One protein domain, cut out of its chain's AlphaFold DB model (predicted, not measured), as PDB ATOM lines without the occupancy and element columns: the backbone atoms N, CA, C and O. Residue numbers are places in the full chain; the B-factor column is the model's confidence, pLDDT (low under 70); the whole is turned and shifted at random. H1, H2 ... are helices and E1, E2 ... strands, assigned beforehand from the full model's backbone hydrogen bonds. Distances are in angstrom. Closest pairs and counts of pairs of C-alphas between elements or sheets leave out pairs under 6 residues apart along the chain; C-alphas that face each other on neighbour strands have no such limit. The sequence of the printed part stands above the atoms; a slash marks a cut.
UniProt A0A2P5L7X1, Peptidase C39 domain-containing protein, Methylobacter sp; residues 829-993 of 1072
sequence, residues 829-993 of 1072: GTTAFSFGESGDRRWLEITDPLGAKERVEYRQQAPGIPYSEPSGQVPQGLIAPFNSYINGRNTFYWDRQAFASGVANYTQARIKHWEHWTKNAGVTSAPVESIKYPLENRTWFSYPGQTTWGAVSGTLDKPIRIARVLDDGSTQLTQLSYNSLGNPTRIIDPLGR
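AT A GLANCE: This is residues 829 to 993 of the 1072 residues of the protein "Peptidase C39 domain-containing protein" of Methylobacter sp (UniProt A0A2P5L7X1). One long, twisted and curled sheet makes a ten-strand ribbon, its strands side by side in chain order, and the long loop of residues 860 to 889 runs out over one face past E5 to E8 and folds back to E4. A short helix, H1, sits beside the strands near E3 and E4. The printed part has 165 residues with ten named strands and one named helix, in the order E1 to E4, H1, E5 to E10; the sheet's order is E1 E2 E3 E4 E5 E6 E7 E8 E9 E10, antiparallel throughout. The class is mostly strand, though under half of the residues are in named elements. The whole is compact, with a radius of gyration of the C-alphas of 17.4 A and spans of 47 by 38 by 34 A.

IN THESE COORDINATES: Find C-alpha 829 at (14.841, 24.810, 11.643); from there E1 runs 30.6 A to residue 838. Next come E2, residues 841 to 847, and E3, 853 to 859. E4 covers 890 to 894 and H1 896 to 902, starting at C-alpha 896, (25.231, 12.838, 18.636). E5 takes 910 to 916; E6, 923 to 932, is 21.4 A long and bends by 78 degrees at residue 926. Then read E7, 939 to 942, E8, 961 to 965, and E9, 971 to 978, 22.9 A long. E10, 984 to 988, ends at C-alpha 988, (41.914, 18.570, 49.494).

HOW THE PARTS SIT: E1 to E4 form a meander, each strand the antiparallel neighbour of the one before, and E5 to E10 form another. Start at edge strand E1: N 834 and O 845 of E2 are 2.9 A apart, within hydrogen-bond range. The E2 and E3 hairpin has N 844 and O 856 at 2.9 A. Where the meanders join, N 891 of E4 and O 912 of E5 are 2.9 A apart. E5 and E6, a hairpin at 143 degrees, have N 913 and O 930 at 2.8 A. E9 is staggered: it pairs with E8 over 971 to 975, N 974 and O 962 at 2.8 A, and with edge strand E10 over 975 to 978, N 977 and O 986 at 2.9 A. E1 and E10 are apart. H1 is on the sheet, over none of its strands, with a height over the sheet of 4.2 A, only just above the sheet's level; its closest C-alphas to E3 are those of Arg 896 and Glu 854, 4.9 A apart. In H1 every O i to N i+4 pair is within hydrogen-bond range.

THE WHOLE: The two C-alphas farthest apart, those of Gly 829 and Thr 948, are 51.5 A apart. The printed part has no cut. Look for the long links at residues 860 to 889, between E3 and E4, and 943 to 960, between E7 and E8. The mean pLDDT of the printed part is 89.6; residues 919 to 922 and 947 to 950 are under 70.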
ATOM      1  N   GLY A 829      15.531  26.027  12.069       96.12
ATOM      2  CA  GLY A 829      14.841  24.810  11.643       96.12
ATOM      3  C   GLY A 829      14.115  24.082  12.781       96.12
ATOM      4  O   GLY A 829      13.912  24.625  13.872       96.12
ATOM      5  N   THR A 830      13.682  22.853  12.494       97.81
ATOM      6  CA  THR A 830      12.833  22.039  13.376       97.81
ATOM      7  C   THR A 830      13.639  20.979  14.119       97.81
ATOM      8  O   THR A 830      14.233  20.100  13.502       97.81
ATOM      9  N   THR A 831      13.596  21.025  15.448       97.31
ATOM     10  CA  THR A 831      14.014  19.934  16.333       97.31
ATOM     11  C   THR A 831      12.809  19.024  16.579       97.31
ATOM     12  O   THR A 831      11.729  19.519  16.901       97.31
ATOM     13  N   ALA A 832      12.971  17.709  16.447       98.25
ATOM     14  CA  ALA A 832      11.917  16.716  16.670       98.25
ATOM     15  C   ALA A 832      12.227  15.816  17.875       98.25
ATOM     16  O   ALA A 832      13.388  15.524  18.169       98.25
ATOM     17  N   PHE A 833      11.182  15.352  18.556       97.94
ATOM     18  CA  PHE A 833      11.251  14.602  19.806       97.94
ATOM     19  C   PHE A 833      10.478  13.286  19.681       97.94
ATOM     20  O   PHE A 833       9.308  13.268  19.307       97.94
ATOM     21  N   SER A 834      11.120  12.170  20.025       95.94
ATOM     22  CA  SER A 834      10.485  10.850  20.077       95.94
ATOM     23  C   SER A 834      10.720  10.219  21.441       95.94
ATOM     24  O   SER A 834      11.856  10.036  21.863       95.94
ATOM     25  N   PHE A 835       9.647   9.895  22.150       93.50
ATOM     26  CA  PHE A 835       9.697   9.384  23.517       93.50
ATOM     27  C   PHE A 835       8.757   8.194  23.688       93.50
ATOM     28  O   PHE A 835       7.796   8.031  22.937       93.50
ATOM     29  N   GLY A 836       9.040   7.359  24.681       89.44
ATOM     30  CA  GLY A 836       8.229   6.187  24.975       89.44
ATOM     31  C   GLY A 836       8.645   5.477  26.256       89.44
ATOM     32  O   GLY A 836       9.644   5.815  26.891       89.44
ATOM     33  N   GLU A 837       7.843   4.490  26.631       87.38
ATOM     34  CA  GLU A 837       7.996   3.684  27.838       87.38
ATOM     35  C   GLU A 837       7.579   2.235  27.550       87.38
ATOM     36  O   GLU A 837       6.715   1.978  26.711       87.38
ATOM     37  N   SER A 838       8.249   1.271  28.181       85.81
ATOM     38  CA  SER A 838       8.033  -0.162  27.968       85.81
ATOM     39  C   SER A 838       8.631  -0.945  29.135       85.81
ATOM     40  O   SER A 838       9.838  -1.194  29.148       85.81
ATOM     41  N   GLY A 839       7.789  -1.359  30.081       83.50
ATOM     42  CA  GLY A 839       8.228  -1.991  31.327       83.50
ATOM     43  C   GLY A 839       8.975  -1.005  32.223       83.50
ATOM     44  O   GLY A 839       8.485   0.092  32.466       83.50
ATOM     45  N   ASP A 840      10.170  -1.388  32.659       79.19
ATOM     46  CA  ASP A 840      11.110  -0.585  33.455       79.19
ATOM     47  C   ASP A 840      11.869   0.493  32.652       79.19
ATOM     48  O   ASP A 840      12.614   1.296  33.217       79.19
ATOM     49  N   ARG A 841      11.738   0.485  31.319       87.56
ATOM     50  CA  ARG A 841      12.507   1.344  30.413       87.56
ATOM     51  C   ARG A 841      11.677   2.520  29.908       87.56
ATOM     52  O   ARG A 841      10.693   2.313  29.196       87.56
ATOM     53  N   ARG A 842      12.160   3.745  30.135       90.62
ATOM     54  CA  ARG A 842      11.626   5.003  29.570       90.62
ATOM     55  C   ARG A 842      12.711   5.744  28.778       90.62
ATOM     56  O   ARG A 842      13.862   5.766  29.202       90.62
ATOM     57  N   TRP A 843      12.379   6.325  27.623       93.94
ATOM     58  CA  TRP A 843      13.347   6.996  26.738       93.94
ATOM     59  C   TRP A 843      12.824   8.286  26.104       93.94
ATOM     60  O   TRP A 843      11.624   8.438  25.867       93.94
ATOM     61  N   LEU A 844      13.762   9.164  25.749       95.56
ATOM     62  CA  LEU A 844      13.586  10.329  24.888       95.56
ATOM     63  C   LEU A 844      14.756  10.408  23.899       95.56
ATOM     64  O   LEU A 844      15.922  10.301  24.268       95.56
ATOM     65  N   GLU A 845      14.430  10.632  22.636       96.06
ATOM     66  CA  GLU A 845      15.338  10.859  21.522       96.06
ATOM     67  C   GLU A 845      15.054  12.244  20.934       96.06
ATOM     68  O   GLU A 845      13.906  12.581  20.636       96.06
ATOM     69  N   ILE A 846      16.101  13.050  20.783       96.25
ATOM     70  CA  ILE A 846      16.060  14.406  20.240       96.25
ATOM     71  C   ILE A 846      16.781  14.372  18.893       96.25
ATOM     72  O   ILE A 846      17.959  14.029  18.826       96.25
ATOM     73  N   THR A 847      16.077  14.728  17.820       96.81
ATOM     74  CA  THR A 847      16.638  14.912  16.474       96.81
ATOM     75  C   THR A 847      16.742  16.405  16.195       96.81
ATOM     76  O   THR A 847      15.737  17.105  16.280       96.81
ATOM     77  N   ASP A 848      17.934  16.906  15.887       93.88
ATOM     78  CA  ASP A 848      18.147  18.328  15.595       93.88
ATOM     79  C   ASP A 848      17.814  18.703  14.131       93.88
ATOM     80  O   ASP A 848      17.564  17.811  13.313       93.88
ATOM     81  N   PRO A 849      17.813  20.004  13.766       94.88
ATOM     82  CA  PRO A 849      17.472  20.452  12.412       94.88
ATOM     83  C   PRO A 849      18.390  19.950  11.286       94.88
ATOM     84  O   PRO A 849      18.052  20.121  10.116       94.88
ATOM     85  N   LEU A 850      19.543  19.348  11.606       95.31
ATOM     86  CA  LEU A 850      20.457  18.729  10.640       95.31
ATOM     87  C   LEU A 850      20.288  17.200  10.575       95.31
ATOM     88  O   LEU A 850      20.977  16.534   9.802       95.31
ATOM     89  N   GLY A 851      19.367  16.637  11.364       95.06
ATOM     90  CA  GLY A 851      19.078  15.207  11.432       95.06
ATOM     91  C   GLY A 851      19.985  14.414  12.376       95.06
ATOM     92  O   GLY A 851      19.855  13.190  12.434       95.06
ATOM     93  N   ALA A 852      20.884  15.067  13.123       94.25
ATOM     94  CA  ALA A 852      21.707  14.383  14.117       94.25
ATOM     95  C   ALA A 852      20.898  14.118  15.398       94.25
ATOM     96  O   ALA A 852      20.022  14.901  15.776       94.25
ATOM     97  N   LYS A 853      21.169  12.984  16.053       94.25
ATOM     98  CA  LYS A 853      20.318  12.426  17.111       94.25
ATOM     99  C   LYS A 853      21.061  12.238  18.424       94.25
ATOM    100  O   LYS A 853      22.138  11.665  18.428       94.25
ATOM    101  N   GLU A 854      20.459  12.662  19.527       93.81
ATOM    102  CA  GLU A 854      20.913  12.397  20.898       93.81
ATOM    103  C   GLU A 854      19.789  11.685  21.678       93.81
ATOM    104  O   GLU A 854      18.608  11.930  21.424       93.81
ATOM    105  N   ARG A 855      20.121  10.765  22.593       94.12
ATOM    106  CA  ARG A 855      19.141   9.934  23.320       94.12
ATOM    107  C   ARG A 855      19.463   9.853  24.802       94.12
ATOM    108  O   ARG A 855      20.600   9.583  25.174       94.12
ATOM    109  N   VAL A 856      18.429   9.978  25.625       95.06
ATOM    110  CA  VAL A 856      18.451   9.671  27.056       95.06
ATOM    111  C   VAL A 856      17.457   8.543  27.363       95.06
ATOM    112  O   VAL A 856      16.355   8.501  26.815       95.06
ATOM    113  N   GLU A 857      17.858   7.589  28.197       94.44
ATOM    114  CA  GLU A 857      17.066   6.411  28.564       94.44
ATOM    115  C   GLU A 857      17.313   6.045  30.029       94.44
ATOM    116  O   GLU A 857      18.462   5.905  30.430       94.44
ATOM    117  N   TYR A 858      16.258   5.851  30.817       91.94
ATOM    118  CA  TYR A 858      16.341   5.277  32.163       91.94
ATOM    119  C   TYR A 858      15.884   3.826  32.086       91.94
ATOM    120  O   TYR A 858      14.880   3.527  31.428       91.94
ATOM    121  N   ARG A 859      16.653   2.922  32.703       89.94
ATOM    122  CA  ARG A 859      16.448   1.474  32.589       89.94
ATOM    123  C   ARG A 859      17.098   0.701  33.741       89.94
ATOM    124  O   ARG A 859      18.240   0.985  34.104       89.94
ATOM    125  N   GLN A 860      16.428  -0.341  34.237       86.25
ATOM    126  CA  GLN A 860      17.020  -1.330  35.139       86.25
ATOM    127  C   GLN A 860      17.676  -2.468  34.330       86.25
ATOM    128  O   GLN A 860      17.268  -2.802  33.217       86.25
ATOM    129  N   GLN A 861      18.710  -3.094  34.893       86.94
ATOM    130  CA  GLN A 861      19.350  -4.307  34.358       86.94
ATOM    131  C   GLN A 861      19.745  -4.207  32.866       86.94
ATOM    132  O   GLN A 861      19.562  -5.143  32.083       86.94
ATOM    133  N   ALA A 862      20.273  -3.052  32.449       91.25
ATOM    134  CA  ALA A 862      20.599  -2.794  31.050       91.25
ATOM    135  C   ALA A 862      21.652  -3.793  30.497       91.25
ATOM    136  O   ALA A 862      22.681  -4.018  31.144       91.25
ATOM    137  N   PRO A 863      21.437  -4.386  29.302       90.31
ATOM    138  CA  PRO A 863      22.352  -5.360  28.708       90.31
ATOM    139  C   PRO A 863      23.812  -4.893  28.645       90.31
ATOM    140  O   PRO A 863      24.122  -3.838  28.098       90.31
ATOM    141  N   GLY A 864      24.715  -5.721  29.176       88.94
ATOM    142  CA  GLY A 864      26.154  -5.449  29.219       88.94
ATOM    143  C   GLY A 864      26.630  -4.641  30.432       88.94
ATOM    144  O   GLY A 864      27.838  -4.515  30.610       88.94
ATOM    145  N   ILE A 865      25.729  -4.138  31.285       92.75
ATOM    146  CA  ILE A 865      26.106  -3.479  32.543       92.75
ATOM    147  C   ILE A 865      26.211  -4.530  33.664       92.75
ATOM    148  O   ILE A 865      25.262  -5.294  33.867       92.75
ATOM    149  N   PRO A 866      27.344  -4.617  34.388       92.81
ATOM    150  CA  PRO A 866      27.536  -5.620  35.430       92.81
ATOM    151  C   PRO A 866      26.792  -5.259  36.723       92.81
ATOM    152  O   PRO A 866      26.491  -4.099  36.992       92.81
ATOM    153  N   TYR A 867      26.543  -6.264  37.567       92.88
ATOM    154  CA  TYR A 867      25.986  -6.068  38.913       92.88
ATOM    155  C   TYR A 867      26.925  -5.265  39.836       92.88
ATOM    156  O   TYR A 867      26.460  -4.553  40.725       92.88
ATOM    157  N   SER A 868      28.237  -5.365  39.627       94.00
ATOM    158  CA  SER A 868      29.272  -4.638  40.363       94.00
ATOM    159  C   SER A 868      30.498  -4.407  39.477       94.00
ATOM    160  O   SER A 868      30.765  -5.180  38.555       94.00
ATOM    161  N   GLU A 869      31.254  -3.346  39.753       93.25
ATOM    162  CA  GLU A 869      32.572  -3.124  39.153       93.25
ATOM    163  C   GLU A 869      33.613  -4.073  39.796       93.25
ATOM    164  O   GLU A 869      33.436  -4.513  40.941       93.25
ATOM    165  N   PRO A 870      34.735  -4.394  39.124       93.38
ATOM    166  CA  PRO A 870      35.857  -5.098  39.746       93.38
ATOM    167  C   PRO A 870      36.360  -4.369  41.001       93.38
ATOM    168  O   PRO A 870      36.437  -3.142  41.021       93.38
ATOM    169  N   SER A 871      36.784  -5.098  42.038       89.56
ATOM    170  CA  SER A 871      37.243  -4.484  43.301       89.56
ATOM    171  C   SER A 871      38.433  -3.529  43.127       89.56
ATOM    172  O   SER A 871      38.514  -2.532  43.834       89.56
ATOM    173  N   GLY A 872      39.310  -3.783  42.151       90.75
ATOM    174  CA  GLY A 872      40.404  -2.881  41.770       90.75
ATOM    175  C   GLY A 872      39.983  -1.633  40.979       90.75
ATOM    176  O   GLY A 872      40.834  -0.803  40.692       90.75
ATOM    177  N   GLN A 873      38.703  -1.491  40.614       91.81
ATOM    178  CA  GLN A 873      38.123  -0.299  39.973       91.81
ATOM    179  C   GLN A 873      37.220   0.509  40.930       91.81
ATOM    180  O   GLN A 873      36.680   1.549  40.545       91.81
ATOM    181  N   VAL A 874      37.093   0.075  42.191       94.25
ATOM    182  CA  VAL A 874      36.494   0.866  43.274       94.25
ATOM    183  C   VAL A 874      37.609   1.671  43.959       94.25
ATOM    184  O   VAL A 874      38.548   1.071  44.487       94.25
ATOM    185  N   PRO A 875      37.557   3.013  43.956       95.12
ATOM    186  CA  PRO A 875      38.627   3.840  44.501       95.12
ATOM    187  C   PRO A 875      38.639   3.854  46.035       95.12
ATOM    188  O   PRO A 875      37.609   3.732  46.703       95.12
ATOM    189  N   GLN A 876      39.828   4.046  46.606       93.88
ATOM    190  CA  GLN A 876      40.029   4.095  48.055       93.88
ATOM    191  C   GLN A 876      39.642   5.463  48.653       93.88
ATOM    192  O   GLN A 876      39.716   6.499  47.998       93.88
ATOM    193  N   GLY A 877      39.246   5.490  49.930       91.56
ATOM    194  CA  GLY A 877      38.941   6.737  50.653       91.56
ATOM    195  C   GLY A 877      37.541   7.333  50.424       91.56
ATOM    196  O   GLY A 877      37.249   8.401  50.972       91.56
ATOM    197  N   LEU A 878      36.675   6.644  49.671       90.69
ATOM    198  CA  LEU A 878      35.217   6.832  49.709       90.69
ATOM    199  C   LEU A 878      34.632   6.405  51.067       90.69
ATOM    200  O   LEU A 878      35.253   5.644  51.813       90.69
ATOM    201  N   ILE A 879      33.412   6.856  51.366       86.81
ATOM    202  CA  ILE A 879      32.680   6.466  52.579       86.81
ATOM    203  C   ILE A 879      31.719   5.327  52.221       86.81
ATOM    204  O   ILE A 879      30.725   5.544  51.542       86.81
ATOM    205  N   ALA A 880      32.040   4.111  52.676       79.62
ATOM    206  CA  ALA A 880      31.227   2.898  52.507       79.62
ATOM    207  C   ALA A 880      30.634   2.683  51.087       79.62
ATOM    208  O   ALA A 880      29.416   2.524  50.955       79.62
ATOM    209  N   PRO A 881      31.476   2.671  50.030       84.62
ATOM    210  CA  PRO A 881      31.023   2.641  48.639       84.62
ATOM    211  C   PRO A 881      30.217   1.384  48.303       84.62
ATOM    212  O   PRO A 881      30.659   0.254  48.541       84.62
ATOM    213  N   PHE A 882      29.042   1.576  47.709       84.94
ATOM    214  CA  PHE A 882      28.086   0.507  47.444       84.94
ATOM    215  C   PHE A 882      28.328  -0.173  46.088       84.94
ATOM    216  O   PHE A 882      27.590  -0.013  45.126       84.94
ATOM    217  N   ASN A 883      29.376  -0.990  46.000       88.50
ATOM    218  CA  ASN A 883      29.678  -1.724  44.770       88.50
ATOM    219  C   ASN A 883      28.749  -2.946  44.557       88.50
ATOM    220  O   ASN A 883      29.174  -4.100  44.666       88.50
ATOM    221  N   SER A 884      27.458  -2.706  44.321       86.38
ATOM    222  CA  SER A 884      26.412  -3.711  44.073       86.38
ATOM    223  C   SER A 884      25.173  -3.074  43.438       86.38
ATOM    224  O   SER A 884      24.899  -1.902  43.657       86.38
ATOM    225  N   TYR A 885      24.398  -3.846  42.668       86.19
ATOM    226  CA  TYR A 885      23.270  -3.339  41.868       86.19
ATOM    227  C   TYR A 885      23.641  -2.195  40.899       86.19
ATOM    228  O   TYR A 885      22.776  -1.414  40.511       86.19
ATOM    229  N   ILE A 886      24.897  -2.145  40.439       90.56
ATOM    230  CA  ILE A 886      25.432  -1.153  39.482       90.56
ATOM    231  C   ILE A 886      24.703  -1.193  38.120       90.56
ATOM    232  O   ILE A 886      24.764  -0.249  37.333       90.56
ATOM    233  N   ASN A 887      23.955  -2.264  37.847       90.50
ATOM    234  CA  ASN A 887      23.072  -2.407  36.693       90.50
ATOM    235  C   ASN A 887      21.651  -1.834  36.893       90.50
ATOM    236  O   ASN A 887      20.935  -1.695  35.902       90.50
ATOM    237  N   GLY A 888      21.235  -1.490  38.115       87.56
ATOM    238  CA  GLY A 888      19.983  -0.774  38.408       87.56
ATOM    239  C   GLY A 888      20.142   0.753  38.416       87.56
ATOM    240  O   GLY A 888      21.238   1.251  38.186       87.56
ATOM    241  N   ARG A 889      19.057   1.497  38.679       89.56
ATOM    242  CA  ARG A 889      19.021   2.968  38.884       89.56
ATOM    243  C   ARG A 889      19.895   3.765  37.901       89.56
ATOM    244  O   ARG A 889      20.629   4.664  38.307       89.56
ATOM    245  N   ASN A 890      19.865   3.417  36.614       92.94
ATOM    246  CA  ASN A 890      20.754   4.008  35.615       92.94
ATOM    247  C   ASN A 890      19.988   4.867  34.608       92.94
ATOM    248  O   ASN A 890      19.091   4.373  33.920       92.94
ATOM    249  N   THR A 891      20.442   6.110  34.443       94.88
ATOM    250  CA  THR A 891      20.215   6.883  33.219       94.88
ATOM    251  C   THR A 891      21.404   6.704  32.276       94.88
ATOM    252  O   THR A 891      22.562   6.848  32.662       94.88
ATOM    253  N   PHE A 892      21.105   6.429  31.014       94.81
ATOM    254  CA  PHE A 892      22.041   6.301  29.908       94.81
ATOM    255  C   PHE A 892      21.846   7.469  28.949       94.81
ATOM    256  O   PHE A 892      20.733   7.704  28.480       94.81
ATOM    257  N   TYR A 893      22.925   8.181  28.635       94.62
ATOM    258  CA  TYR A 893      22.925   9.258  27.651       94.62
ATOM    259  C   TYR A 893      23.910   8.963  26.514       94.62
ATOM    260  O   TYR A 893      25.108   8.800  26.747       94.62
ATOM    261  N   TRP A 894      23.398   8.924  25.283       93.50
ATOM    262  CA  TRP A 894      24.185   8.935  24.052       93.50
ATOM    263  C   TRP A 894      24.045  10.318  23.408       93.50
ATOM    264  O   TRP A 894      22.950  10.702  22.991       93.50
ATOM    265  N   ASP A 895      25.149  11.054  23.299       90.94
ATOM    266  CA  ASP A 895      25.214  12.263  22.471       90.94
ATOM    267  C   ASP A 895      25.163  11.933  20.961       90.94
ATOM    268  O   ASP A 895      25.070  10.772  20.558       90.94
ATOM    269  N   ARG A 896      25.256  12.962  20.109       90.81
ATOM    270  CA  ARG A 896      25.231  12.838  18.636       90.81
ATOM    271  C   ARG A 896      26.262  11.866  18.063       90.81
ATOM    272  O   ARG A 896      25.984  11.223  17.054       90.81
ATOM    273  N   GLN A 897      27.441  11.770  18.670       88.69
ATOM    274  CA  GLN A 897      28.516  10.897  18.216       88.69
ATOM    275  C   GLN A 897      28.306   9.469  18.734       88.69
ATOM    276  O   GLN A 897      28.375   8.524  17.947       88.69
ATOM    277  N   ALA A 898      27.974   9.313  20.018       88.00
ATOM    278  CA  ALA A 898      27.699   8.016  20.638       88.00
ATOM    279  C   ALA A 898      26.439   7.329  20.071       88.00
ATOM    280  O   ALA A 898      26.391   6.106  19.929       88.00
ATOM    281  N   PHE A 899      25.414   8.102  19.697       90.00
ATOM    282  CA  PHE A 899      24.219   7.583  19.029       90.00
ATOM    283  C   PHE A 899      24.564   7.064  17.626       90.00
ATOM    284  O   PHE A 899      24.133   5.974  17.244       90.00
ATOM    285  N   ALA A 900      25.376   7.819  16.875       88.50
ATOM    286  CA  ALA A 900      25.811   7.457  15.529       88.50
ATOM    287  C   ALA A 900      26.749   6.233  15.497       88.50
ATOM    288  O   ALA A 900      26.773   5.527  14.490       88.50
ATOM    289  N   SER A 901      27.492   5.950  16.576       81.94
ATOM    290  CA  SER A 901      28.341   4.753  16.684       81.94
ATOM    291  C   SER A 901      27.606   3.483  17.129       81.94
ATOM    292  O   SER A 901      28.116   2.388  16.888       81.94
ATOM    293  N   GLY A 902      26.420   3.598  17.739       70.50
ATOM    294  CA  GLY A 902      25.572   2.447  18.065       70.50
ATOM    295  C   GLY A 902      24.674   2.640  19.287       70.50
ATOM    296  O   GLY A 902      25.018   2.219  20.393       70.50
ATOM    297  N   VAL A 903      23.473   3.189  19.080       71.44
ATOM    298  CA  VAL A 903      22.431   3.238  20.121       71.44
ATOM    299  C   VAL A 903      22.116   1.838  20.684       71.44
ATOM    300  O   VAL A 903      22.223   0.833  19.983       71.44
ATOM    301  N   ALA A 904      21.739   1.772  21.964       71.56
ATOM    302  CA  ALA A 904      21.560   0.540  22.746       71.56
ATOM    303  C   ALA A 904      22.832  -0.310  22.979       71.56
ATOM    304  O   ALA A 904      22.760  -1.307  23.698       71.56
ATOM    305  N   ASN A 905      24.016   0.113  22.514       86.69
ATOM    306  CA  ASN A 905      25.257  -0.277  23.182       86.69
ATOM    307  C   ASN A 905      25.433   0.585  24.442       86.69
ATOM    308  O   ASN A 905      25.960   1.699  24.389       86.69
ATOM    309  N   TYR A 906      24.991   0.064  25.587       90.19
ATOM    310  CA  TYR A 906      25.038   0.768  26.872       90.19
ATOM    311  C   TYR A 906      26.468   1.074  27.360       90.19
ATOM    312  O   TYR A 906      26.645   1.967  28.181       90.19
ATOM    313  N   THR A 907      27.502   0.415  26.815       84.25
ATOM    314  CA  THR A 907      28.916   0.726  27.128       84.25
ATOM    315  C   THR A 907      29.464   1.952  26.382       84.25
ATOM    316  O   THR A 907      30.536   2.445  26.728       84.25
ATOM    317  N   GLN A 908      28.731   2.466  25.385       87.81
ATOM    318  CA  GLN A 908      29.024   3.727  24.684       87.81
ATOM    319  C   GLN A 908      28.211   4.920  25.218       87.81
ATOM    320  O   GLN A 908      28.375   6.031  24.724       87.81
ATOM    321  N   ALA A 909      27.347   4.716  26.215       92.62
ATOM    322  CA  ALA A 909      26.621   5.796  26.875       92.62
ATOM    323  C   ALA A 909      27.444   6.409  28.018       92.62
ATOM    324  O   ALA A 909      28.210   5.713  28.688       92.62
ATOM    325  N   ARG A 910      27.202   7.688  28.330       93.75
ATOM    326  CA  ARG A 910      27.427   8.192  29.690       93.75
ATOM    327  C   ARG A 910      26.386   7.534  30.593       93.75
ATOM    328  O   ARG A 910      25.190   7.717  30.376       93.75
ATOM    329  N   ILE A 911      26.840   6.784  31.591       94.88
ATOM    330  CA  ILE A 911      25.990   6.141  32.595       94.88
ATOM    331  C   ILE A 911      25.991   7.020  33.845       94.88
ATOM    332  O   ILE A 911      27.056   7.270  34.412       94.88
ATOM    333  N   LYS A 912      24.815   7.468  34.279       94.62
ATOM    334  CA  LYS A 912      24.588   8.139  35.563       94.62
ATOM    335  C   LYS A 912      23.815   7.180  36.468       94.62
ATOM    336  O   LYS A 912      22.712   6.767  36.116       94.62
ATOM    337  N   HIS A 913      24.438   6.792  37.576       94.06
ATOM    338  CA  HIS A 913      23.902   5.865  38.568       94.06
ATOM    339  C   HIS A 913      23.439   6.669  39.783       94.06
ATOM    340  O   HIS A 913      24.238   7.380  40.398       94.06
ATOM    341  N   TRP A 914      22.149   6.598  40.082       91.62
ATOM    342  CA  TRP A 914      21.498   7.425  41.098       91.62
ATOM    343  C   TRP A 914      21.551   6.776  42.486       91.62
ATOM    344  O   TRP A 914      21.489   5.551  42.602       91.62
ATOM    345  N   GLU A 915      21.614   7.584  43.541       87.12
ATOM    346  CA  GLU A 915      21.475   7.122  44.928       87.12
ATOM    347  C   GLU A 915      20.043   6.593  45.189       87.12
ATOM    348  O   GLU A 915      19.083   6.924  44.484       87.12
ATOM    349  N   HIS A 916      19.852   5.786  46.236       81.19
ATOM    350  CA  HIS A 916      18.512   5.595  46.806       81.19
ATOM    351  C   HIS A 916      18.126   6.798  47.679       81.19
ATOM    352  O   HIS A 916      18.959   7.633  48.037       81.19
ATOM    353  N   TRP A 917      16.859   6.909  48.063       74.25
ATOM    354  CA  TRP A 917      16.431   7.903  49.046       74.25
ATOM    355  C   TRP A 917      16.607   7.393  50.489       74.25
ATOM    356  O   TRP A 917      16.284   6.248  50.805       74.25
ATOM    357  N   THR A 918      17.094   8.241  51.401       72.19
ATOM    358  CA  THR A 918      17.460   7.846  52.779       72.19
ATOM    359  C   THR A 918      16.289   7.232  53.556       72.19
ATOM    360  O   THR A 918      16.435   6.156  54.154       72.19
ATOM    361  N   LYS A 919      15.103   7.866  53.502       64.62
ATOM    362  CA  LYS A 919      13.885   7.330  54.135       64.62
ATOM    363  C   LYS A 919      13.448   6.019  53.443       64.62
ATOM    364  O   LYS A 919      13.204   5.030  54.135       64.62
ATOM    365  N   ASN A 920      13.477   5.920  52.105       64.94
ATOM    366  CA  ASN A 920      13.012   4.730  51.365       64.94
ATOM    367  C   ASN A 920      14.015   4.146  50.347       64.94
ATOM    368  O   ASN A 920      14.244   4.707  49.278       64.94
ATOM    369  N   ALA A 921      14.467   2.918  50.619       64.38
ATOM    370  CA  ALA A 921      15.356   2.141  49.753       64.38
ATOM    371  C   ALA A 921      14.720   1.689  48.418       64.38
ATOM    372  O   ALA A 921      15.430   1.227  47.533       64.38
ATOM    373  N   GLY A 922      13.401   1.798  48.242       65.38
ATOM    374  CA  GLY A 922      12.752   1.563  46.949       65.38
ATOM    375  C   GLY A 922      12.755   2.781  46.012       65.38
ATOM    376  O   GLY A 922      12.583   2.621  44.805       65.38
ATOM    377  N   VAL A 923      12.979   3.990  46.536       72.81
ATOM    378  CA  VAL A 923      12.925   5.237  45.756       72.81
ATOM    379  C   VAL A 923      14.315   5.604  45.247       72.81
ATOM    380  O   VAL A 923      15.293   5.544  45.991       72.81
ATOM    381  N   THR A 924      14.384   6.008  43.981       80.88
ATOM    382  CA  THR A 924      15.574   6.609  43.361       80.88
ATOM    383  C   THR A 924      15.602   8.102  43.687       80.88
ATOM    384  O   THR A 924      14.605   8.784  43.449       80.88
ATOM    385  N   SER A 925      16.708   8.606  44.240       80.75
ATOM    386  CA  SER A 925      16.877  10.023  44.595       80.75
ATOM    387  C   SER A 925      17.784  10.758  43.598       80.75
ATOM    388  O   SER A 925      18.441  10.127  42.772       80.75
ATOM    389  N   ALA A 926      17.769  12.097  43.612       81.06
ATOM    390  CA  ALA A 926      18.534  12.910  42.657       81.06
ATOM    391  C   ALA A 926      20.049  13.029  42.931       81.06
ATOM    392  O   ALA A 926      20.780  13.188  41.953       81.06
ATOM    393  N   PRO A 927      20.553  12.891  44.175       87.44
ATOM    394  CA  PRO A 927      21.979  12.702  44.410       87.44
ATOM    395  C   PRO A 927      22.553  11.531  43.590       87.44
ATOM    396  O   PRO A 927      21.912  10.496  43.389       87.44
ATOM    397  N   VAL A 928      23.771  11.704  43.081       90.81
ATOM    398  CA  VAL A 928      24.394  10.805  42.102       90.81
ATOM    399  C   VAL A 928      25.462   9.959  42.781       90.81
ATOM    400  O   VAL A 928      26.499  10.466  43.194       90.81
ATOM    401  N   GLU A 929      25.248   8.648  42.830       92.44
ATOM    402  CA  GLU A 929      26.166   7.697  43.464       92.44
ATOM    403  C   GLU A 929      27.453   7.560  42.636       92.44
ATOM    404  O   GLU A 929      28.575   7.536  43.156       92.44
ATOM    405  N   SER A 930      27.307   7.501  41.304       94.38
ATOM    406  CA  SER A 930      28.444   7.488  40.381       94.38
ATOM    407  C   SER A 930      28.100   7.866  38.936       94.38
ATOM    408  O   SER A 930      26.975   7.705  38.465       94.38
ATOM    409  N   ILE A 931      29.111   8.321  38.192       95.25
ATOM    410  CA  ILE A 931      29.058   8.550  36.743       95.25
ATOM    411  C   ILE A 931      30.179   7.752  36.071       95.25
ATOM    412  O   ILE A 931      31.341   7.827  36.478       95.25
ATOM    413  N   LYS A 932      29.852   7.021  35.006       94.56
ATOM    414  CA  LYS A 932      30.821   6.356  34.125       94.56
ATOM    415  C   LYS A 932      30.697   6.935  32.717       94.56
ATOM    416  O   LYS A 932      29.644   6.826  32.092       94.56
ATOM    417  N   TYR A 933      31.763   7.562  32.230       91.88
ATOM    418  CA  TYR A 933      31.855   8.023  30.843       91.88
ATOM    419  C   TYR A 933      32.295   6.872  29.919       91.88
ATOM    420  O   TYR A 933      32.927   5.921  30.394       91.88
ATOM    421  N   PRO A 934      31.977   6.923  28.610       87.44
ATOM    422  CA  PRO A 934      32.454   5.935  27.647       87.44
ATOM    423  C   PRO A 934      33.979   5.812  27.691       87.44
ATOM    424  O   PRO A 934      34.680   6.818  27.688       87.44
ATOM    425  N   LEU A 935      34.484   4.576  27.715       84.81
ATOM    426  CA  LEU A 935      35.913   4.234  27.817       84.81
ATOM    427  C   LEU A 935      36.640   4.678  29.110       84.81
ATOM    428  O   LEU A 935      37.797   4.307  29.279       84.81
ATOM    429  N   GLU A 936      35.993   5.380  30.046       90.94
ATOM    430  CA  GLU A 936      36.608   5.803  31.314       90.94
ATOM    431  C   GLU A 936      36.265   4.880  32.499       90.94
ATOM    432  O   GLU A 936      35.234   4.192  32.547       90.94
ATOM    433  N   ASN A 937      37.123   4.904  33.523       93.25
ATOM    434  CA  ASN A 937      36.794   4.373  34.845       93.25
ATOM    435  C   ASN A 937      35.707   5.222  35.526       93.25
ATOM    436  O   ASN A 937      35.542   6.411  35.258       93.25
ATOM    437  N   ARG A 938      34.941   4.584  36.416       95.50
ATOM    438  CA  ARG A 938      33.804   5.199  37.108       95.50
ATOM    439  C   ARG A 938      34.275   6.249  38.120       95.50
ATOM    440  O   ARG A 938      35.140   5.963  38.950       95.50
ATOM    441  N   THR A 939      33.663   7.428  38.074       96.56
ATOM    442  CA  THR A 939      33.749   8.448  39.124       96.56
ATOM    443  C   THR A 939      32.622   8.222  40.119       96.56
ATOM    444  O   THR A 939      31.462   8.126  39.730       96.56
ATOM    445  N   TRP A 940      32.971   8.137  41.392       96.12
ATOM    446  CA  TRP A 940      32.084   7.870  42.517       96.12
ATOM    447  C   TRP A 940      32.027   9.076  43.449       96.12
ATOM    448  O   TRP A 940      33.001   9.833  43.551       96.12
ATOM    449  N   PHE A 941      30.925   9.201  44.177       95.06
ATOM    450  CA  PHE A 941      30.686  10.289  45.115       95.06
ATOM    451  C   PHE A 941      30.484   9.750  46.541       95.06
ATOM    452  O   PHE A 941      30.334   8.548  46.768       95.06
ATOM    453  N   SER A 942      30.556  10.627  47.540       93.50
ATOM    454  CA  SER A 942      30.004  10.364  48.876       93.50
ATOM    455  C   SER A 942      29.569  11.676  49.520       93.50
ATOM    456  O   SER A 942      30.254  12.692  49.372       93.50
ATOM    457  N   TYR A 943      28.472  11.650  50.267       91.75
ATOM    458  CA  TYR A 943      27.729  12.823  50.731       91.75
ATOM    459  C   TYR A 943      27.695  12.946  52.270       91.75
ATOM    460  O   TYR A 943      27.859  11.946  52.973       91.75
ATOM    461  N   PRO A 944      27.486  14.153  52.838       89.62
ATOM    462  CA  PRO A 944      27.274  14.342  54.276       89.62
ATOM    463  C   PRO A 944      26.191  13.416  54.844       89.62
ATOM    464  O   PRO A 944      25.169  13.188  54.210       89.62
ATOM    465  N   GLY A 945      26.410  12.865  56.039       83.38
ATOM    466  CA  GLY A 945      25.473  11.933  56.682       83.38
ATOM    467  C   GLY A 945      25.545  10.478  56.191       83.38
ATOM    468  O   GLY A 945      25.141   9.583  56.937       83.38
ATOM    469  N   GLN A 946      26.129  10.197  55.018       84.81
ATOM    470  CA  GLN A 946      26.506   8.824  54.668       84.81
ATOM    471  C   GLN A 946      27.580   8.314  55.643       84.81
ATOM    472  O   GLN A 946      28.489   9.044  56.041       84.81
ATOM    473  N   THR A 947      27.469   7.046  56.041       69.75
ATOM    474  CA  THR A 947      28.354   6.420  57.044       69.75
ATOM    475  C   THR A 947      28.763   5.006  56.645       69.75
ATOM    476  O   THR A 947      29.950   4.704  56.570       69.75
ATOM    477  N   THR A 948      27.780   4.140  56.389       62.06
ATOM    478  CA  THR A 948      27.984   2.686  56.212       62.06
ATOM    479  C   THR A 948      27.178   2.052  55.081       62.06
ATOM    480  O   THR A 948      27.371   0.877  54.784       62.06
ATOM    481  N   TRP A 949      26.295   2.814  54.435       68.56
ATOM    482  CA  TRP A 949      25.682   2.456  53.158       68.56
ATOM    483  C   TRP A 949      25.742   3.696  52.259       68.56
ATOM    484  O   TRP A 949      24.920   4.596  52.393       68.56
ATOM    485  N   GLY A 950      26.770   3.784  51.412       65.31
ATOM    486  CA  GLY A 950      26.996   4.899  50.482       65.31
ATOM    487  C   GLY A 950      26.208   4.766  49.178       65.31
ATOM    488  O   GLY A 950      26.795   4.894  48.113       65.31
ATOM    489  N   ALA A 951      24.926   4.405  49.284       74.00
ATOM    490  CA  ALA A 951      23.937   4.443  48.200       74.00
ATOM    491  C   ALA A 951      22.568   4.925  48.717       74.00
ATOM    492  O   ALA A 951      21.521   4.502  48.230       74.00
ATOM    493  N   VAL A 952      22.574   5.778  49.744       79.19
ATOM    494  CA  VAL A 952      21.436   6.630  50.097       79.19
ATOM    495  C   VAL A 952      21.854   8.092  50.114       79.19
ATOM    496  O   VAL A 952      22.922   8.430  50.631       79.19
ATOM    497  N   SER A 953      20.957   8.959  49.641       80.81
ATOM    498  CA  SER A 953      21.095  10.415  49.688       80.81
ATOM    499  C   SER A 953      21.598  10.907  51.048       80.81
ATOM    500  O   SER A 953      21.110  10.485  52.105       80.81
ATOM    501  N   GLY A 954      22.572  11.814  51.018       82.75
ATOM    502  CA  GLY A 954      23.076  12.477  52.216       82.75
ATOM    503  C   GLY A 954      22.114  13.528  52.778       82.75
ATOM    504  O   GLY A 954      21.022  13.747  52.260       82.75
ATOM    505  N   THR A 955      22.556  14.241  53.813       84.25
ATOM    506  CA  THR A 955      21.856  15.425  54.351       84.25
ATOM    507  C   THR A 955      22.050  16.681  53.492       84.25
ATOM    508  O   THR A 955      21.570  17.747  53.859       84.25
ATOM    509  N   LEU A 956      22.815  16.583  52.398       87.31
ATOM    510  CA  LEU A 956      23.149  17.664  51.472       87.31
ATOM    511  C   LEU A 956      23.625  17.054  50.143       87.31
ATOM    512  O   LEU A 956      24.514  16.204  50.165       87.31
ATOM    513  N   ASP A 957      23.119  17.523  49.002       87.19
ATOM    514  CA  ASP A 957      23.521  17.085  47.651       87.19
ATOM    515  C   ASP A 957      24.818  17.769  47.164       87.19
ATOM    516  O   ASP A 957      24.951  18.243  46.037       87.19
ATOM    517  N   LYS A 958      25.810  17.864  48.056       90.44
ATOM    518  CA  LYS A 958      27.154  18.376  47.755       90.44
ATOM    519  C   LYS A 958      28.184  17.353  48.260       90.44
ATOM    520  O   LYS A 958      28.245  17.110  49.469       90.44
ATOM    521  N   PRO A 959      28.968  16.706  47.377       93.81
ATOM    522  CA  PRO A 959      29.777  15.551  47.753       93.81
ATOM    523  C   PRO A 959      30.990  15.939  48.608       93.81
ATOM    524  O   PRO A 959      31.827  16.747  48.215       93.81
ATOM    525  N   ILE A 960      31.152  15.282  49.758       95.31
ATOM    526  CA  ILE A 960      32.359  15.369  50.596       95.31
ATOM    527  C   ILE A 960      33.507  14.498  50.082       95.31
ATOM    528  O   ILE A 960      34.654  14.713  50.483       95.31
ATOM    529  N   ARG A 961      33.249  13.524  49.204       96.19
ATOM    530  CA  ARG A 961      34.279  12.746  48.495       96.19
ATOM    531  C   ARG A 961      33.915  12.650  47.017       96.19
ATOM    532  O   ARG A 961      32.758  12.411  46.693       96.19
ATOM    533  N   ILE A 962      34.906  12.804  46.143       97.31
ATOM    534  CA  ILE A 962      34.790  12.536  44.702       97.31
ATOM    535  C   ILE A 962      36.010  11.708  44.314       97.31
ATOM    536  O   ILE A 962      37.131  12.168  44.535       97.31
ATOM    537  N   ALA A 963      35.828  10.500  43.781       97.12
ATOM    538  CA  ALA A 963      36.948   9.589  43.549       97.12
ATOM    539  C   ALA A 963      36.815   8.741  42.282       97.12
ATOM    540  O   ALA A 963      35.718   8.333  41.913       97.12
ATOM    541  N   ARG A 964      37.946   8.403  41.656       96.44
ATOM    542  CA  ARG A 964      38.031   7.405  40.577       96.44
ATOM    543  C   ARG A 964      39.372   6.683  40.578       96.44
ATOM    544  O   ARG A 964      40.361   7.203  41.089       96.44
ATOM    545  N   VAL A 965      39.403   5.498  39.977       97.06
ATOM    546  CA  VAL A 965      40.649   4.769  39.701       97.06
ATOM    547  C   VAL A 965      41.212   5.223  38.350       97.06
ATOM    548  O   VAL A 965      40.457   5.377  37.391       97.06
ATOM    549  N   LEU A 966      42.518   5.465  38.271       95.25
ATOM    550  CA  LEU A 966      43.233   5.824  37.041       95.25
ATOM    551  C   LEU A 966      43.774   4.573  36.324       95.25
ATOM    552  O   LEU A 966      43.748   3.472  36.872       95.25
ATOM    553  N   ASP A 967      44.275   4.728  35.097       91.75
ATOM    554  CA  ASP A 967      44.744   3.605  34.262       91.75
ATOM    555  C   ASP A 967      45.971   2.868  34.838       91.75
ATOM    556  O   ASP A 967      46.235   1.721  34.480       91.75
ATOM    557  N   ASP A 968      46.706   3.498  35.760       93.50
ATOM    558  CA  ASP A 968      47.805   2.895  36.525       93.50
ATOM    559  C   ASP A 968      47.336   2.137  37.788       93.50
ATOM    560  O   ASP A 968      48.154   1.586  38.527       93.50
ATOM    561  N   GLY A 969      46.025   2.099  38.047       93.00
ATOM    562  CA  GLY A 969      45.415   1.503  39.237       93.00
ATOM    563  C   GLY A 969      45.454   2.388  40.488       93.00
ATOM    564  O   GLY A 969      44.965   1.971  41.540       93.00
ATOM    565  N   SER A 970      46.008   3.603  40.414       95.19
ATOM    566  CA  SER A 970      45.993   4.553  41.531       95.19
ATOM    567  C   SER A 970      44.607   5.179  41.726       95.19
ATOM    568  O   SER A 970      43.777   5.217  40.817       95.19
ATOM    569  N   THR A 971      44.325   5.674  42.934       96.50
ATOM    570  CA  THR A 971      43.088   6.415  43.216       96.50
ATOM    571  C   THR A 971      43.325   7.921  43.132       96.50
ATOM    572  O   THR A 971      44.084   8.485  43.916       96.50
ATOM    573  N   GLN A 972      42.587   8.581  42.242       97.19
ATOM    574  CA  GLN A 972      42.375  10.025  42.240       97.19
ATOM    575  C   GLN A 972      41.215  10.348  43.193       97.19
ATOM    576  O   GLN A 972      40.102   9.879  42.968       97.19
ATOM    577  N   LEU A 973      41.467  11.139  44.244       97.81
ATOM    578  CA  LEU A 973      40.493  11.475  45.292       97.81
ATOM    579  C   LEU A 973      40.509  12.974  45.619       97.81
ATOM    580  O   LEU A 973      41.540  13.512  46.005       97.81
ATOM    581  N   THR A 974      39.343  13.611  45.554       98.25
ATOM    582  CA  THR A 974      39.082  14.944  46.113       98.25
ATOM    583  C   THR A 974      38.294  14.792  47.415       98.25
ATOM    584  O   THR A 974      37.369  13.980  47.497       98.25
ATOM    585  N   GLN A 975      38.630  15.578  48.440       98.00
ATOM    586  CA  GLN A 975      37.913  15.607  49.718       98.00
ATOM    587  C   GLN A 975      37.412  17.017  50.025       98.00
ATOM    588  O   GLN A 975      38.195  17.960  49.997       98.00
ATOM    589  N   LEU A 976      36.134  17.155  50.369       97.62
ATOM    590  CA  LEU A 976      35.514  18.428  50.730       97.62
ATOM    591  C   LEU A 976      34.958  18.396  52.162       97.62
ATOM    592  O   LEU A 976      34.822  17.342  52.795       97.62
ATOM    593  N   SER A 977      34.681  19.576  52.706       96.19
ATOM    594  CA  SER A 977      33.947  19.806  53.955       96.19
ATOM    595  C   SER A 977      33.208  21.140  53.851       96.19
ATOM    596  O   SER A 977      33.659  22.032  53.131       96.19
ATOM    597  N   TYR A 978      32.087  21.271  54.558       94.62
ATOM    598  CA  TYR A 978      31.156  22.395  54.433       94.62
ATOM    599  C   TYR A 978      30.843  23.023  55.799       94.62
ATOM    600  O   TYR A 978      31.047  22.384  56.834       94.62
ATOM    601  N   ASN A 979      30.351  24.264  55.807       93.25
ATOM    602  CA  ASN A 979      29.699  24.869  56.971       93.25
ATOM    603  C   ASN A 979      28.193  24.533  57.008       93.25
ATOM    604  O   ASN A 979      27.686  23.790  56.169       93.25
ATOM    605  N   SER A 980      27.466  25.097  57.977       89.44
ATOM    606  CA  SER A 980      26.023  24.875  58.172       89.44
ATOM    607  C   SER A 980      25.120  25.411  57.053       89.44
ATOM    608  O   SER A 980      23.938  25.078  57.036       89.44
ATOM    609  N   LEU A 981      25.650  26.224  56.130       89.56
ATOM    610  CA  LEU A 981      24.950  26.681  54.923       89.56
ATOM    611  C   LEU A 981      25.306  25.831  53.684       89.56
ATOM    612  O   LEU A 981      24.860  26.108  52.574       89.56
ATOM    613  N   GLY A 982      26.136  24.794  53.833       90.19
ATOM    614  CA  GLY A 982      26.614  24.002  52.700       90.19
ATOM    615  C   GLY A 982      27.641  24.738  51.826       90.19
ATOM    616  O   GLY A 982      27.824  24.361  50.665       90.19
ATOM    617  N   ASN A 983      28.304  25.774  52.355       92.00
ATOM    618  CA  ASN A 983      29.400  26.489  51.693       92.00
ATOM    619  C   ASN A 983      30.747  25.822  52.059       92.00
ATOM    620  O   ASN A 983      30.927  25.406  53.209       92.00
ATOM    621  N   PRO A 984      31.685  25.624  51.110       94.88
ATOM    622  CA  PRO A 984      32.873  24.796  51.328       94.88
ATOM    623  C   PRO A 984      33.880  25.479  52.260       94.88
ATOM    624  O   PRO A 984      34.313  26.594  51.986       94.88
ATOM    625  N   THR A 985      34.286  24.797  53.333       97.31
ATOM    626  CA  THR A 985      35.262  25.274  54.337       97.31
ATOM    627  C   THR A 985      36.647  24.655  54.181       97.31
ATOM    628  O   THR A 985      37.642  25.193  54.669       97.31
ATOM    629  N   ARG A 986      36.742  23.502  53.511       97.62
ATOM    630  CA  ARG A 986      38.002  22.779  53.313       97.62
ATOM    631  C   ARG A 986      37.942  21.931  52.052       97.62
ATOM    632  O   ARG A 986      36.958  21.232  51.827       97.62
ATOM    633  N   ILE A 987      39.011  21.968  51.263       98.06
ATOM    634  CA  ILE A 987      39.174  21.197  50.027       98.06
ATOM    635  C   ILE A 987      40.578  20.578  50.031       98.06
ATOM    636  O   ILE A 987      41.565  21.301  50.143       98.06
ATOM    637  N   ILE A 988      40.679  19.257  49.893       97.81
ATOM    638  CA  ILE A 988      41.914  18.570  49.494       97.81
ATOM    639  C   ILE A 988      41.735  18.111  48.051       97.81
ATOM    640  O   ILE A 988      40.761  17.418  47.745       97.81
ATOM    641  N   ASP A 989      42.665  18.486  47.179       96.31
ATOM    642  CA  ASP A 989      42.672  18.052  45.780       96.31
ATOM    643  C   ASP A 989      43.376  16.688  45.573       96.31
ATOM    644  O   ASP A 989      44.023  16.177  46.493       96.31
ATOM    645  N   PRO A 990      43.316  16.091  44.365       96.25
ATOM    646  CA  PRO A 990      43.990  14.824  44.062       96.25
ATOM    647  C   PRO A 990      45.520  14.806  44.186       96.25
ATOM    648  O   PRO A 990      46.113  13.742  44.039       96.25
ATOM    649  N   LEU A 991      46.172  15.949  44.431       94.75
ATOM    650  CA  LEU A 991      47.608  16.045  44.711       94.75
ATOM    651  C   LEU A 991      47.891  16.173  46.220       94.75
ATOM    652  O   LEU A 991      49.033  16.401  46.619       94.75
ATOM    653  N   GLY A 992      46.863  16.049  47.065       93.38
ATOM    654  CA  GLY A 992      46.959  16.206  48.514       93.38
ATOM    655  C   GLY A 992      47.063  17.661  48.979       93.38
ATOM    656  O   GLY A 992      47.349  17.897  50.153       93.38
ATOM    657  N   ARG A 993      46.847  18.651  48.098       95.25
ATOM    658  CA  ARG A 993      46.960  20.071  48.458       95.25
ATOM    659  C   ARG A 993      45.713  20.507  49.216       95.25
ATOM    660  O   ARG A 993      44.617  20.556  48.664       95.25
TER     661      ARG A 993